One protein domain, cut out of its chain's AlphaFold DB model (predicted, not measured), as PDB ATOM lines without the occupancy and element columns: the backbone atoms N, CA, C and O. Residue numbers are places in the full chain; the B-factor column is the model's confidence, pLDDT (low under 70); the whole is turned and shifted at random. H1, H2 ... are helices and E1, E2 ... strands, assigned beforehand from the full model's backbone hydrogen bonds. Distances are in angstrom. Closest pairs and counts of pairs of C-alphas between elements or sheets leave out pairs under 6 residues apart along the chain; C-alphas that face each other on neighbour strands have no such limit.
ATOM      1  N   ILE A  23     226.303 276.849 195.112       96.88
ATOM      2  CA  ILE A  23     225.942 276.268 196.410       96.88
ATOM      3  C   ILE A  23     225.698 277.395 197.413       96.88
ATOM      4  O   ILE A  23     226.614 278.092 197.827       96.88
ATOM      5  N   GLN A  24     224.445 277.562 197.829       94.19
ATOM      6  CA  GLN A  24     223.994 278.642 198.710       94.19
ATOM      7  C   GLN A  24     223.229 278.065 199.903       94.19
ATOM      8  O   GLN A  24     222.026 278.272 200.068       94.19
ATOM      9  N   LEU A  25     223.924 277.271 200.721       90.00
ATOM     10  CA  LEU A  25     223.326 276.600 201.882       90.00
ATOM     11  C   LEU A  25     223.475 277.397 203.184       90.00
ATOM     12  O   LEU A  25     222.787 277.105 204.149       90.00
ATOM     13  N   GLU A  26     224.331 278.413 203.237       78.69
ATOM     14  CA  GLU A  26     224.761 279.066 204.486       78.69
ATOM     15  C   GLU A  26     223.697 279.957 205.160       78.69
ATOM     16  O   GLU A  26     223.872 280.363 206.304       78.69
ATOM     17  N   GLY A  27     222.572 280.234 204.492       66.12
ATOM     18  CA  GLY A  27     221.581 281.221 204.941       66.12
ATOM     19  C   GLY A  27     220.564 280.761 205.994       66.12
ATOM     20  O   GLY A  27     219.748 281.570 206.425       66.12
ATOM     21  N   ALA A  28     220.558 279.489 206.399       74.44
ATOM     22  CA  ALA A  28     219.591 278.966 207.368       74.44
ATOM     23  C   ALA A  28     220.212 277.888 208.258       74.44
ATOM     24  O   ALA A  28     221.039 277.106 207.792       74.44
ATOM     25  N   ALA A  29     219.781 277.791 209.518       79.31
ATOM     26  CA  ALA A  29     220.138 276.661 210.368       79.31
ATOM     27  C   ALA A  29     219.480 275.381 209.825       79.31
ATOM     28  O   ALA A  29     218.256 275.278 209.771       79.31
ATOM     29  N   HIS A  30     220.289 274.410 209.409       82.25
ATOM     30  CA  HIS A  30     219.831 273.113 208.918       82.25
ATOM     31  C   HIS A  30     220.829 272.026 209.310       82.25
ATOM     32  O   HIS A  30     222.031 272.274 209.443       82.25
ATOM     33  N   HIS A  31     220.331 270.806 209.481       85.75
ATOM     34  CA  HIS A  31     221.198 269.657 209.680       85.75
ATOM     35  C   HIS A  31     221.808 269.201 208.357       85.75
ATOM     36  O   HIS A  31     221.235 269.364 207.279       85.75
ATOM     37  N   ARG A  32     223.002 268.626 208.460       88.56
ATOM     38  CA  ARG A  32     223.810 268.177 207.335       88.56
ATOM     39  C   ARG A  32     224.025 266.671 207.481       88.56
ATOM     40  O   ARG A  32     224.804 266.276 208.346       88.56
ATOM     41  N   PRO A  33     223.290 265.837 206.723       92.44
ATOM     42  CA  PRO A  33     223.461 264.393 206.786       92.44
ATOM     43  C   PRO A  33     224.839 263.997 206.267       92.44
ATOM     44  O   PRO A  33     225.427 264.685 205.434       92.44
ATOM     45  N   THR A  34     225.355 262.872 206.737       92.31
ATOM     46  CA  THR A  34     226.690 262.388 206.370       92.31
ATOM     47  C   THR A  34     226.840 262.270 204.848       92.31
ATOM     48  O   THR A  34     226.022 261.640 204.180       92.31
ATOM     49  N   GLY A  35     227.894 262.874 204.287       90.62
ATOM     50  CA  GLY A  35     228.197 262.806 202.852       90.62
ATOM     51  C   GLY A  35     227.366 263.736 201.960       90.62
ATOM     52  O   GLY A  35     227.451 263.623 200.732       90.62
ATOM     53  N   TRP A  36     226.592 264.663 202.539       93.56
ATOM     54  CA  TRP A  36     225.796 265.634 201.784       93.56
ATOM     55  C   TRP A  36     226.640 266.451 200.796       93.56
ATOM     56  O   TRP A  36     226.173 266.744 199.692       93.56
ATOM     57  N   GLU A  37     227.890 266.771 201.151       94.94
ATOM     58  CA  GLU A  37     228.799 267.581 200.343       94.94
ATOM     59  C   GLU A  37     229.024 266.942 198.976       94.94
ATOM     60  O   GLU A  37     228.986 267.627 197.957       94.94
ATOM     61  N   LYS A  38     229.237 265.620 198.933       95.06
ATOM     62  CA  LYS A  38     229.501 264.895 197.684       95.06
ATOM     63  C   LYS A  38     228.323 265.045 196.725       95.06
ATOM     64  O   LYS A  38     228.524 265.406 195.565       95.06
ATOM     65  N   THR A  39     227.111 264.818 197.220       95.06
ATOM     66  CA  THR A  39     225.891 264.894 196.411       95.06
ATOM     67  C   THR A  39     225.595 266.325 195.972       95.06
ATOM     68  O   THR A  39     225.314 266.556 194.799       95.06
ATOM     69  N   VAL A  40     225.717 267.310 196.867       96.19
ATOM     70  CA  VAL A  40     225.507 268.727 196.523       96.19
ATOM     71  C   VAL A  40     226.540 269.212 195.506       96.19
ATOM     72  O   VAL A  40     226.165 269.836 194.513       96.19
ATOM     73  N   ASN A  41     227.816 268.863 195.681       97.25
ATOM     74  CA  ASN A  41     228.870 269.182 194.718       97.25
ATOM     75  C   ASN A  41     228.608 268.538 193.353       97.25
ATOM     76  O   ASN A  41     228.849 269.157 192.317       97.25
ATOM     77  N   GLN A  42     228.097 267.308 193.330       97.00
ATOM     78  CA  GLN A  42     227.742 266.633 192.089       97.00
ATOM     79  C   GLN A  42     226.560 267.305 191.380       97.00
ATOM     80  O   GLN A  42     226.625 267.513 190.170       97.00
ATOM     81  N   ILE A  43     225.525 267.716 192.122       97.75
ATOM     82  CA  ILE A  43     224.404 268.498 191.580       97.75
ATOM     83  C   ILE A  43     224.908 269.827 191.004       97.75
ATOM     84  O   ILE A  43     224.570 270.174 189.875       97.75
ATOM     85  N   ALA A  44     225.746 270.558 191.740       97.94
ATOM     86  CA  ALA A  44     226.256 271.858 191.312       97.94
ATOM     87  C   ALA A  44     227.162 271.776 190.065       97.94
ATOM     88  O   ALA A  44     227.193 272.692 189.242       97.94
ATOM     89  N   ARG A  45     227.867 270.659 189.860       97.69
ATOM     90  CA  ARG A  45     228.661 270.425 188.640       97.69
ATOM     91  C   ARG A  45     227.815 270.233 187.385       97.69
ATOM     92  O   ARG A  45     228.351 270.335 186.286       97.69
ATOM     93  N   ASN A  46     226.517 269.971 187.514       97.88
ATOM     94  CA  ASN A  46     225.649 269.862 186.355       97.88
ATOM     95  C   ASN A  46     225.521 271.226 185.656       97.88
ATOM     96  O   ASN A  46     225.153 272.228 186.276       97.88
ATOM     97  N   VAL A  47     225.806 271.254 184.354       97.75
ATOM     98  CA  VAL A  47     225.780 272.479 183.541       97.75
ATOM     99  C   VAL A  47     224.390 273.112 183.468       97.75
ATOM    100  O   VAL A  47     224.291 274.314 183.301       97.75
ATOM    101  N   TYR A  48     223.308 272.363 183.687       98.31
ATOM    102  CA  TYR A  48     221.941 272.900 183.670       98.31
ATOM    103  C   TYR A  48     221.427 273.327 185.051       98.31
ATOM    104  O   TYR A  48     220.283 273.766 185.178       98.31
ATOM    105  N   VAL A  49     222.241 273.196 186.103       98.44
ATOM    106  CA  VAL A  49     221.926 273.701 187.445       98.44
ATOM    107  C   VAL A  49     222.500 275.103 187.592       98.44
ATOM    108  O   VAL A  49     223.678 275.325 187.314       98.44
ATOM    109  N   ARG A  50     221.665 276.034 188.059       98.06
ATOM    110  CA  ARG A  50     222.019 277.435 188.313       98.06
ATOM    111  C   ARG A  50     222.261 277.721 189.791       98.06
ATOM    112  O   ARG A  50     223.115 278.537 190.118       98.06
ATOM    113  N   ARG A  51     221.515 277.073 190.689       97.94
ATOM    114  CA  ARG A  51     221.625 277.302 192.137       97.94
ATOM    115  C   ARG A  51     221.141 276.093 192.930       97.94
ATOM    116  O   ARG A  51     220.172 275.450 192.540       97.94
ATOM    117  N   VAL A  52     221.774 275.831 194.067       97.50
ATOM    118  CA  VAL A  52     221.367 274.840 195.067       97.50
ATOM    119  C   VAL A  52     221.247 275.554 196.407       97.50
ATOM    120  O   VAL A  52     222.237 276.059 196.926       97.50
ATOM    121  N   ARG A  53     220.038 275.615 196.963       95.69
ATOM    122  CA  ARG A  53     219.757 276.274 198.246       95.69
ATOM    123  C   ARG A  53     219.013 275.348 199.194       95.69
ATOM    124  O   ARG A  53     218.354 274.409 198.747       95.69
ATOM    125  N   TYR A  54     219.106 275.628 200.489       94.81
ATOM    126  CA  TYR A  54     218.280 274.946 201.477       94.81
ATOM    127  C   TYR A  54     216.815 275.340 201.279       94.81
ATOM    128  O   TYR A  54     216.508 276.508 201.040       94.81
ATOM    129  N   ASP A  55     215.920 274.362 201.380       93.38
ATOM    130  CA  ASP A  55     214.480 274.591 201.405       93.38
ATOM    131  C   ASP A  55     213.819 273.553 202.320       93.38
ATOM    132  O   ASP A  55     213.859 272.349 202.057       93.38
ATOM    133  N   ALA A  56     213.218 274.020 203.416       88.62
ATOM    134  CA  ALA A  56     212.532 273.157 204.370       88.62
ATOM    135  C   ALA A  56     211.309 272.455 203.754       88.62
ATOM    136  O   ALA A  56     211.019 271.311 204.105       88.62
ATOM    137  N   GLY A  57     210.623 273.103 202.804       84.31
ATOM    138  CA  GLY A  57     209.484 272.537 202.084       84.31
ATOM    139  C   GLY A  57     209.883 271.357 201.201       84.31
ATOM    140  O   GLY A  57     209.120 270.401 201.070       84.31
ATOM    141  N   ALA A  58     211.122 271.345 200.694       85.62
ATOM    142  CA  ALA A  58     211.652 270.210 199.946       85.62
ATOM    143  C   ALA A  58     211.733 268.931 200.801       85.62
ATOM    144  O   ALA A  58     211.582 267.842 200.256       85.62
ATOM    145  N   GLY A  59     211.900 269.045 202.127       78.69
ATOM    146  CA  GLY A  59     212.006 267.910 203.058       78.69
ATOM    147  C   GLY A  59     210.791 266.979 203.098       78.69
ATOM    148  O   GLY A  59     210.904 265.850 203.562       78.69
ATOM    149  N   GLN A  60     209.641 267.424 202.586       81.44
ATOM    150  CA  GLN A  60     208.421 266.615 202.486       81.44
ATOM    151  C   GLN A  60     208.407 265.696 201.250       81.44
ATOM    152  O   GLN A  60     207.494 264.888 201.081       81.44
ATOM    153  N   HIS A  61     209.406 265.813 200.371       82.69
ATOM    154  CA  HIS A  61     209.510 265.046 199.135       82.69
ATOM    155  C   HIS A  61     210.471 263.858 199.276       82.69
ATOM    156  O   HIS A  61     211.368 263.843 200.111       82.69
ATOM    157  N   VAL A  62     210.314 262.848 198.416       79.12
ATOM    158  CA  VAL A  62     211.225 261.696 198.367       79.12
ATOM    159  C   VAL A  62     212.190 261.849 197.196       79.12
ATOM    160  O   VAL A  62     211.774 261.925 196.036       79.12
ATOM    161  N   GLY A  63     213.490 261.859 197.502       87.94
ATOM    162  CA  GLY A  63     214.561 261.933 196.509       87.94
ATOM    163  C   GLY A  63     214.498 263.202 195.654       87.94
ATOM    164  O   GLY A  63     214.135 264.273 196.135       87.94
ATOM    165  N   LEU A  64     214.876 263.082 194.377       95.00
ATOM    166  CA  LEU A  64     214.847 264.188 193.418       95.00
ATOM    167  C   LEU A  64     213.502 264.231 192.674       95.00
ATOM    168  O   LEU A  64     213.114 263.252 192.025       95.00
ATOM    169  N   SER A  65     212.805 265.365 192.721       95.81
ATOM    170  CA  SER A  65     211.464 265.562 192.159       95.81
ATOM    171  C   SER A  65     211.264 266.979 191.603       95.81
ATOM    172  O   SER A  65     212.141 267.834 191.687       95.81
ATOM    173  N   ARG A  66     210.114 267.227 190.968       96.06
ATOM    174  CA  ARG A  66     209.753 268.550 190.436       96.06
ATOM    175  C   ARG A  66     209.254 269.443 191.568       96.06
ATOM    176  O   ARG A  66     208.403 268.993 192.331       96.06
ATOM    177  N   ALA A  67     209.674 270.706 191.597       94.38
ATOM    178  CA  ALA A  67     209.016 271.694 192.443       94.38
ATOM    179  C   ALA A  67     207.623 272.028 191.853       94.38
ATOM    180  O   ALA A  67     207.518 272.311 190.653       94.38
ATOM    181  N   PRO A  68     206.527 271.939 192.619       91.12
ATOM    182  CA  PRO A  68     205.177 272.156 192.094       91.12
ATOM    183  C   PRO A  68     204.878 273.635 191.805       91.12
ATOM    184  O   PRO A  68     204.020 273.939 190.984       91.12
ATOM    185  N   ASP A  69     205.604 274.540 192.453       92.88
ATOM    186  CA  ASP A  69     205.407 275.989 192.455       92.88
ATOM    187  C   ASP A  69     206.229 276.727 191.383       92.88
ATOM    188  O   ASP A  69     205.964 277.893 191.100       92.88
ATOM    189  N   ASN A  70     207.224 276.078 190.766       93.06
ATOM    190  CA  ASN A  70     208.089 276.715 189.772       93.06
ATOM    191  C   ASN A  70     208.556 275.731 188.687       93.06
ATOM    192  O   ASN A  70     209.150 274.692 188.969       93.06
ATOM    193  N   HIS A  71     208.338 276.083 187.415       92.12
ATOM    194  CA  HIS A  71     208.684 275.257 186.254       92.12
ATOM    195  C   HIS A  71     210.192 275.104 185.995       92.12
ATOM    196  O   HIS A  71     210.558 274.272 185.168       92.12
ATOM    197  N   ARG A  72     211.048 275.863 186.688       95.44
ATOM    198  CA  ARG A  72     212.516 275.789 186.626       95.44
ATOM    199  C   ARG A  72     213.119 274.974 187.759       95.44
ATOM    200  O   ARG A  72     214.229 274.468 187.619       95.44
ATOM    201  N   ASP A  73     212.391 274.831 188.859       97.44
ATOM    202  CA  ASP A  73     212.961 274.304 190.090       97.44
ATOM    203  C   ASP A  73     212.669 272.813 190.260       97.44
ATOM    204  O   ASP A  73     211.624 272.278 189.862       97.44
ATOM    205  N   LEU A  74     213.620 272.148 190.900       97.69
ATOM    206  CA  LEU A  74     213.527 270.789 191.400       97.69
ATOM    207  C   LEU A  74     213.655 270.804 192.924       97.69
ATOM    208  O   LEU A  74     214.305 271.680 193.499       97.69
ATOM    209  N   TYR A  75     213.083 269.791 193.559       97.25
ATOM    210  CA  TYR A  75     213.334 269.479 194.960       97.25
ATOM    211  C   TYR A  75     214.206 268.242 195.079       97.25
ATOM    212  O   TYR A  75     214.027 267.286 194.325       97.25
ATOM    213  N   GLY A  76     215.135 268.260 196.028       95.44
ATOM    214  CA  GLY A  76     215.954 267.122 196.422       95.44
ATOM    215  C   GLY A  76     215.918 266.938 197.932       95.44
ATOM    216  O   GLY A  76     215.897 267.919 198.668       95.44
ATOM    217  N   VAL A  77     215.949 265.692 198.397       94.81
ATOM    218  CA  VAL A  77     216.135 265.374 199.817       94.81
ATOM    219  C   VAL A  77     217.312 264.431 199.971       94.81
ATOM    220  O   VAL A  77     217.346 263.370 199.346       94.81
ATOM    221  N   LEU A  78     218.270 264.828 200.806       92.81
ATOM    222  CA  LEU A  78     219.348 263.963 201.282       92.81
ATOM    223  C   LEU A  78     219.005 263.509 202.695       92.81
ATOM    224  O   LEU A  78     218.538 264.321 203.490       92.81
ATOM    225  N   ASN A  79     219.214 262.234 203.006       90.38
ATOM    226  CA  ASN A  79     218.859 261.657 204.298       90.38
ATOM    227  C   ASN A  79     219.830 260.514 204.637       90.38
ATOM    228  O   ASN A  79     220.104 259.685 203.772       90.38
ATOM    229  N   ASP A  80     220.345 260.483 205.868       90.19
ATOM    230  CA  ASP A  80     221.230 259.424 206.390       90.19
ATOM    231  C   ASP A  80     220.579 258.570 207.498       90.19
ATOM    232  O   ASP A  80     221.252 257.834 208.215       90.19
ATOM    233  N   GLY A  81     219.258 258.673 207.654       87.00
ATOM    234  CA  GLY A  81     218.454 258.025 208.690       87.00
ATOM    235  C   GLY A  81     218.336 258.833 209.985       87.00
ATOM    236  O   GLY A  81     217.413 258.589 210.761       87.00
ATOM    237  N   ARG A  82     219.219 259.815 210.216       88.19
ATOM    238  CA  ARG A  82     219.220 260.662 211.422       88.19
ATOM    239  C   ARG A  82     218.923 262.119 211.104       88.19
ATOM    240  O   ARG A  82     218.191 262.778 211.840       88.19
ATOM    241  N   TYR A  83     219.501 262.617 210.022       89.88
ATOM    242  CA  TYR A  83     219.341 263.978 209.556       89.88
ATOM    243  C   TYR A  83     218.834 263.987 208.126       89.88
ATOM    244  O   TYR A  83     219.056 263.060 207.348       89.88
ATOM    245  N   TRP A  84     218.174 265.080 207.770       90.94
ATOM    246  CA  TRP A  84     217.754 265.330 206.406       90.94
ATOM    247  C   TRP A  84     218.151 266.737 205.979       90.94
ATOM    248  O   TRP A  84     218.235 267.656 206.795       90.94
ATOM    249  N   LEU A  85     218.383 266.885 204.678       93.19
ATOM    250  CA  LEU A  85     218.664 268.151 204.024       93.19
ATOM    251  C   LEU A  85     217.736 268.307 202.822       93.19
ATOM    252  O   LEU A  85     217.872 267.594 201.825       93.19
ATOM    253  N   GLY A  86     216.792 269.239 202.937       94.50
ATOM    254  CA  GLY A  86     215.931 269.663 201.841       94.50
ATOM    255  C   GLY A  86     216.664 270.655 200.947       94.50
ATOM    256  O   GLY A  86     217.225 271.644 201.420       94.50
ATOM    257  N   LEU A  87     216.674 270.374 199.650       96.12
ATOM    258  CA  LEU A  87     217.339 271.161 198.626       96.12
ATOM    259  C   LEU A  87     216.307 271.671 197.632       96.12
ATOM    260  O   LEU A  87     215.539 270.894 197.065       96.12
ATOM    261  N   ARG A  88     216.373 272.963 197.334       96.75
ATOM    262  CA  ARG A  88     215.770 273.539 196.139       96.75
ATOM    263  C   ARG A  88     216.855 273.812 195.116       96.75
ATOM    264  O   ARG A  88     217.839 274.500 195.390       96.75
ATOM    265  N   ILE A  89     216.670 273.225 193.944       98.06
ATOM    266  CA  ILE A  89     217.645 273.209 192.861       98.06
ATOM    267  C   ILE A  89     217.029 273.982 191.705       98.06
ATOM    268  O   ILE A  89     216.103 273.508 191.050       98.06
ATOM    269  N   GLU A  90     217.530 275.185 191.475       98.25
ATOM    270  CA  GLU A  90     217.127 276.013 190.345       98.25
ATOM    271  C   GLU A  90     217.885 275.557 189.099       98.25
ATOM    272  O   GLU A  90     219.117 275.448 189.114       98.25
ATOM    273  N   THR A  91     217.157 275.298 188.015       98.38
ATOM    274  CA  THR A  91     217.742 274.915 186.725       98.38
ATOM    275  C   THR A  91     217.686 276.064 185.722       98.38
ATOM    276  O   THR A  91     216.974 277.053 185.906       98.38
ATOM    277  N   THR A  92     218.420 275.927 184.624       98.12
ATOM    278  CA  THR A  92     218.353 276.843 183.480       98.12
ATOM    279  C   THR A  92     217.140 276.605 182.578       98.12
ATOM    280  O   THR A  92     217.004 277.286 181.566       98.12
ATOM    281  N   ALA A  93     216.255 275.663 182.924       97.44
ATOM    282  CA  ALA A  93     215.056 275.378 182.148       97.44
ATOM    283  C   ALA A  93     214.160 276.611 181.982       97.44
ATOM    284  O   ALA A  93     213.904 277.357 182.923       97.44
ATOM    285  N   GLU A  94     213.628 276.777 180.780       95.81
ATOM    286  CA  GLU A  94     212.697 277.846 180.419       95.81
ATOM    287  C   GLU A  94     211.247 277.353 180.423       95.81
ATOM    288  O   GLU A  94     210.309 278.144 180.430       95.81
ATOM    289  N   ASN A  95     211.047 276.033 180.441       94.88
ATOM    290  CA  ASN A  95     209.735 275.406 180.466       94.88
ATOM    291  C   ASN A  95     209.749 274.055 181.201       94.88
ATOM    292  O   ASN A  95     210.792 273.458 181.488       94.88
ATOM    293  N   ALA A  96     208.551 273.542 181.491       94.62
ATOM    294  CA  ALA A  96     208.371 272.316 182.262       94.62
ATOM    295  C   ALA A  96     208.963 271.065 181.587       94.62
ATOM    296  O   ALA A  96     209.369 270.134 182.289       94.62
ATOM    297  N   GLN A  97     209.016 271.030 180.252       94.88
ATOM    298  CA  GLN A  97     209.541 269.891 179.499       94.88
ATOM    299  C   GLN A  97     211.075 269.840 179.587       94.88
ATOM    300  O   GLN A  97     211.637 268.780 179.864       94.88
ATOM    301  N   GLN A  98     211.755 270.984 179.458       96.69
ATOM    302  CA  GLN A  98     213.198 271.096 179.698       96.69
ATOM    303  C   GLN A  98     213.561 270.711 181.133       96.69
ATOM    304  O   GLN A  98     214.471 269.910 181.343       96.69
ATOM    305  N   ARG A  99     212.805 271.189 182.130       97.19
ATOM    306  CA  ARG A  99     213.011 270.784 183.528       97.19
ATOM    307  C   ARG A  99     212.887 269.272 183.701       97.19
ATOM    308  O   ARG A  99     213.697 268.668 184.399       97.19
ATOM    309  N   GLN A 100     211.887 268.649 183.076       96.56
ATOM    310  CA  GLN A 100     211.720 267.196 183.127       96.56
ATOM    311  C   GLN A 100     212.940 266.469 182.540       96.56
ATOM    312  O   GLN A 100     213.367 265.448 183.083       96.56
ATOM    313  N   ARG A 101     213.526 267.013 181.468       96.56
ATOM    314  CA  ARG A 101     214.751 266.496 180.854       96.56
ATOM    315  C   ARG A 101     215.952 266.600 181.804       96.56
ATOM    316  O   ARG A 101     216.643 265.604 182.014       96.56
ATOM    317  N   VAL A 102     216.141 267.753 182.453       97.50
ATOM    318  CA  VAL A 102     217.195 267.965 183.466       97.50
ATOM    319  C   VAL A 102     217.013 267.040 184.672       97.50
ATOM    320  O   VAL A 102     217.976 266.423 185.117       97.50
ATOM    321  N   LEU A 103     215.782 266.868 185.166       97.44
ATOM    322  CA  LEU A 103     215.467 265.940 186.257       97.44
ATOM    323  C   LEU A 103     215.887 264.503 185.923       97.44
ATOM    324  O   LEU A 103     216.512 263.833 186.744       97.44
ATOM    325  N   GLY A 104     215.547 264.028 184.721       96.62
ATOM    326  CA  GLY A 104     215.945 262.700 184.257       96.62
ATOM    327  C   GLY A 104     217.464 262.539 184.209       96.62
ATOM    328  O   GLY A 104     217.988 261.526 184.668       96.62
ATOM    329  N   TYR A 105     218.167 263.563 183.731       96.38
ATOM    330  CA  TYR A 105     219.621 263.564 183.632       96.38
ATOM    331  C   TYR A 105     220.317 263.577 185.000       96.38
ATOM    332  O   TYR A 105     221.185 262.747 185.258       96.38
ATOM    333  N   LEU A 106     219.882 264.442 185.921       96.81
ATOM    334  CA  LEU A 106     220.400 264.474 187.291       96.81
ATOM    335  C   LEU A 106     220.178 263.137 188.010       96.81
ATOM    336  O   LEU A 106     221.081 262.642 188.676       96.81
ATOM    337  N   ARG A 107     219.015 262.496 187.828       95.69
ATOM    338  CA  ARG A 107     218.760 261.154 188.380       95.69
ATOM    339  C   ARG A 107     219.710 260.089 187.839       95.69
ATOM    340  O   ARG A 107     219.951 259.118 188.540       95.69
ATOM    341  N   GLN A 108     220.195 260.218 186.607       94.75
ATOM    342  CA  GLN A 108     221.185 259.291 186.052       94.75
ATOM    343  C   GLN A 108     222.577 259.560 186.617       94.75
ATOM    344  O   GLN A 108     223.293 258.610 186.904       94.75
ATOM    345  N   GLN A 109     222.940 260.831 186.804       92.44
ATOM    346  CA  GLN A 109     224.235 261.206 187.368       92.44
ATOM    347  C   GLN A 109     224.370 260.816 188.844       92.44
ATOM    348  O   GLN A 109     225.457 260.451 189.260       92.44
ATOM    349  N   LEU A 110     223.293 260.906 189.628       89.75
ATOM    350  CA  LEU A 110     223.306 260.659 191.077       89.75
ATOM    351  C   LEU A 110     223.148 259.181 191.485       89.75
ATOM    352  O   LEU A 110     223.001 258.906 192.676       89.75
ATOM    353  N   LYS A 111     223.127 258.251 190.525       80.44
ATOM    354  CA  LYS A 111     223.212 256.806 190.789       80.44
ATOM    355  C   LYS A 111     224.660 256.394 191.010       80.44
ATOM    356  O   LYS A 111     224.864 255.504 191.859       80.44
TER     357      LYS A 111
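AT A GLANCE: This is residues 23 to 111 of the 111 residues of an uncharacterized protein of Xanthomonadaceae bacterium (UniProt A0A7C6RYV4). A strongly twisted three-stranded sheet has H1 along one face, small H2 on the opposite face, and H3 slanting over the end near Thr 91. The printed part has 89 residues, with H1, E1, H2, E2, E3, H3 in chain order; the sheet, E1 E3 E2, is antiparallel. The class is mixed, helices and strands; the whole is compact, radius of gyration of the C-alphas 12.0 A, spans 34 by 25 by 22 A.

HOW THE PARTS SIT: E3, residues 84 to 91, is antiparallel to E1, residues 49 to 54, with N 53 and O 88 within hydrogen-bond range at 2.9 A. E3 forms a hairpin with E2, residues 73 to 79; N 76 and O 87 are 2.9 A apart. H1, residues 36 to 44, is on the sheet, height 8.3 A; its closest C-alphas to E1 are Ala 44 and Val 52, 6.8 A. H2, residues 57 to 60, is on the opposite face; its closest C-alphas to E3 are Gly 59 and Gly 86, 4.5 A. E1, H2, E2 form a split strand-helix-strand unit, E3 between the strands, with a right-handed crossover. H3, residues 96 to 109, is close but not clearly touching H1, the closest C-alphas being Ile 43 and Leu 106, 7.1 A. In H1 and H3 every O i to N i+4 pair is within range; H2 is too short for one.

IN THESE COORDINATES: E3 is 21.9 A long, H3 20.0 A, E2 19.9 A. H1 begins at C-alpha 36 (225.796, 265.634, 201.784); H3 ends at C-alpha 109 (224.235, 261.206, 187.368).

THE WHOLE: The printed part has no cut. The link from H2 to E2 is long, 12 residues. Residue 27 is under 70 in pLDDT.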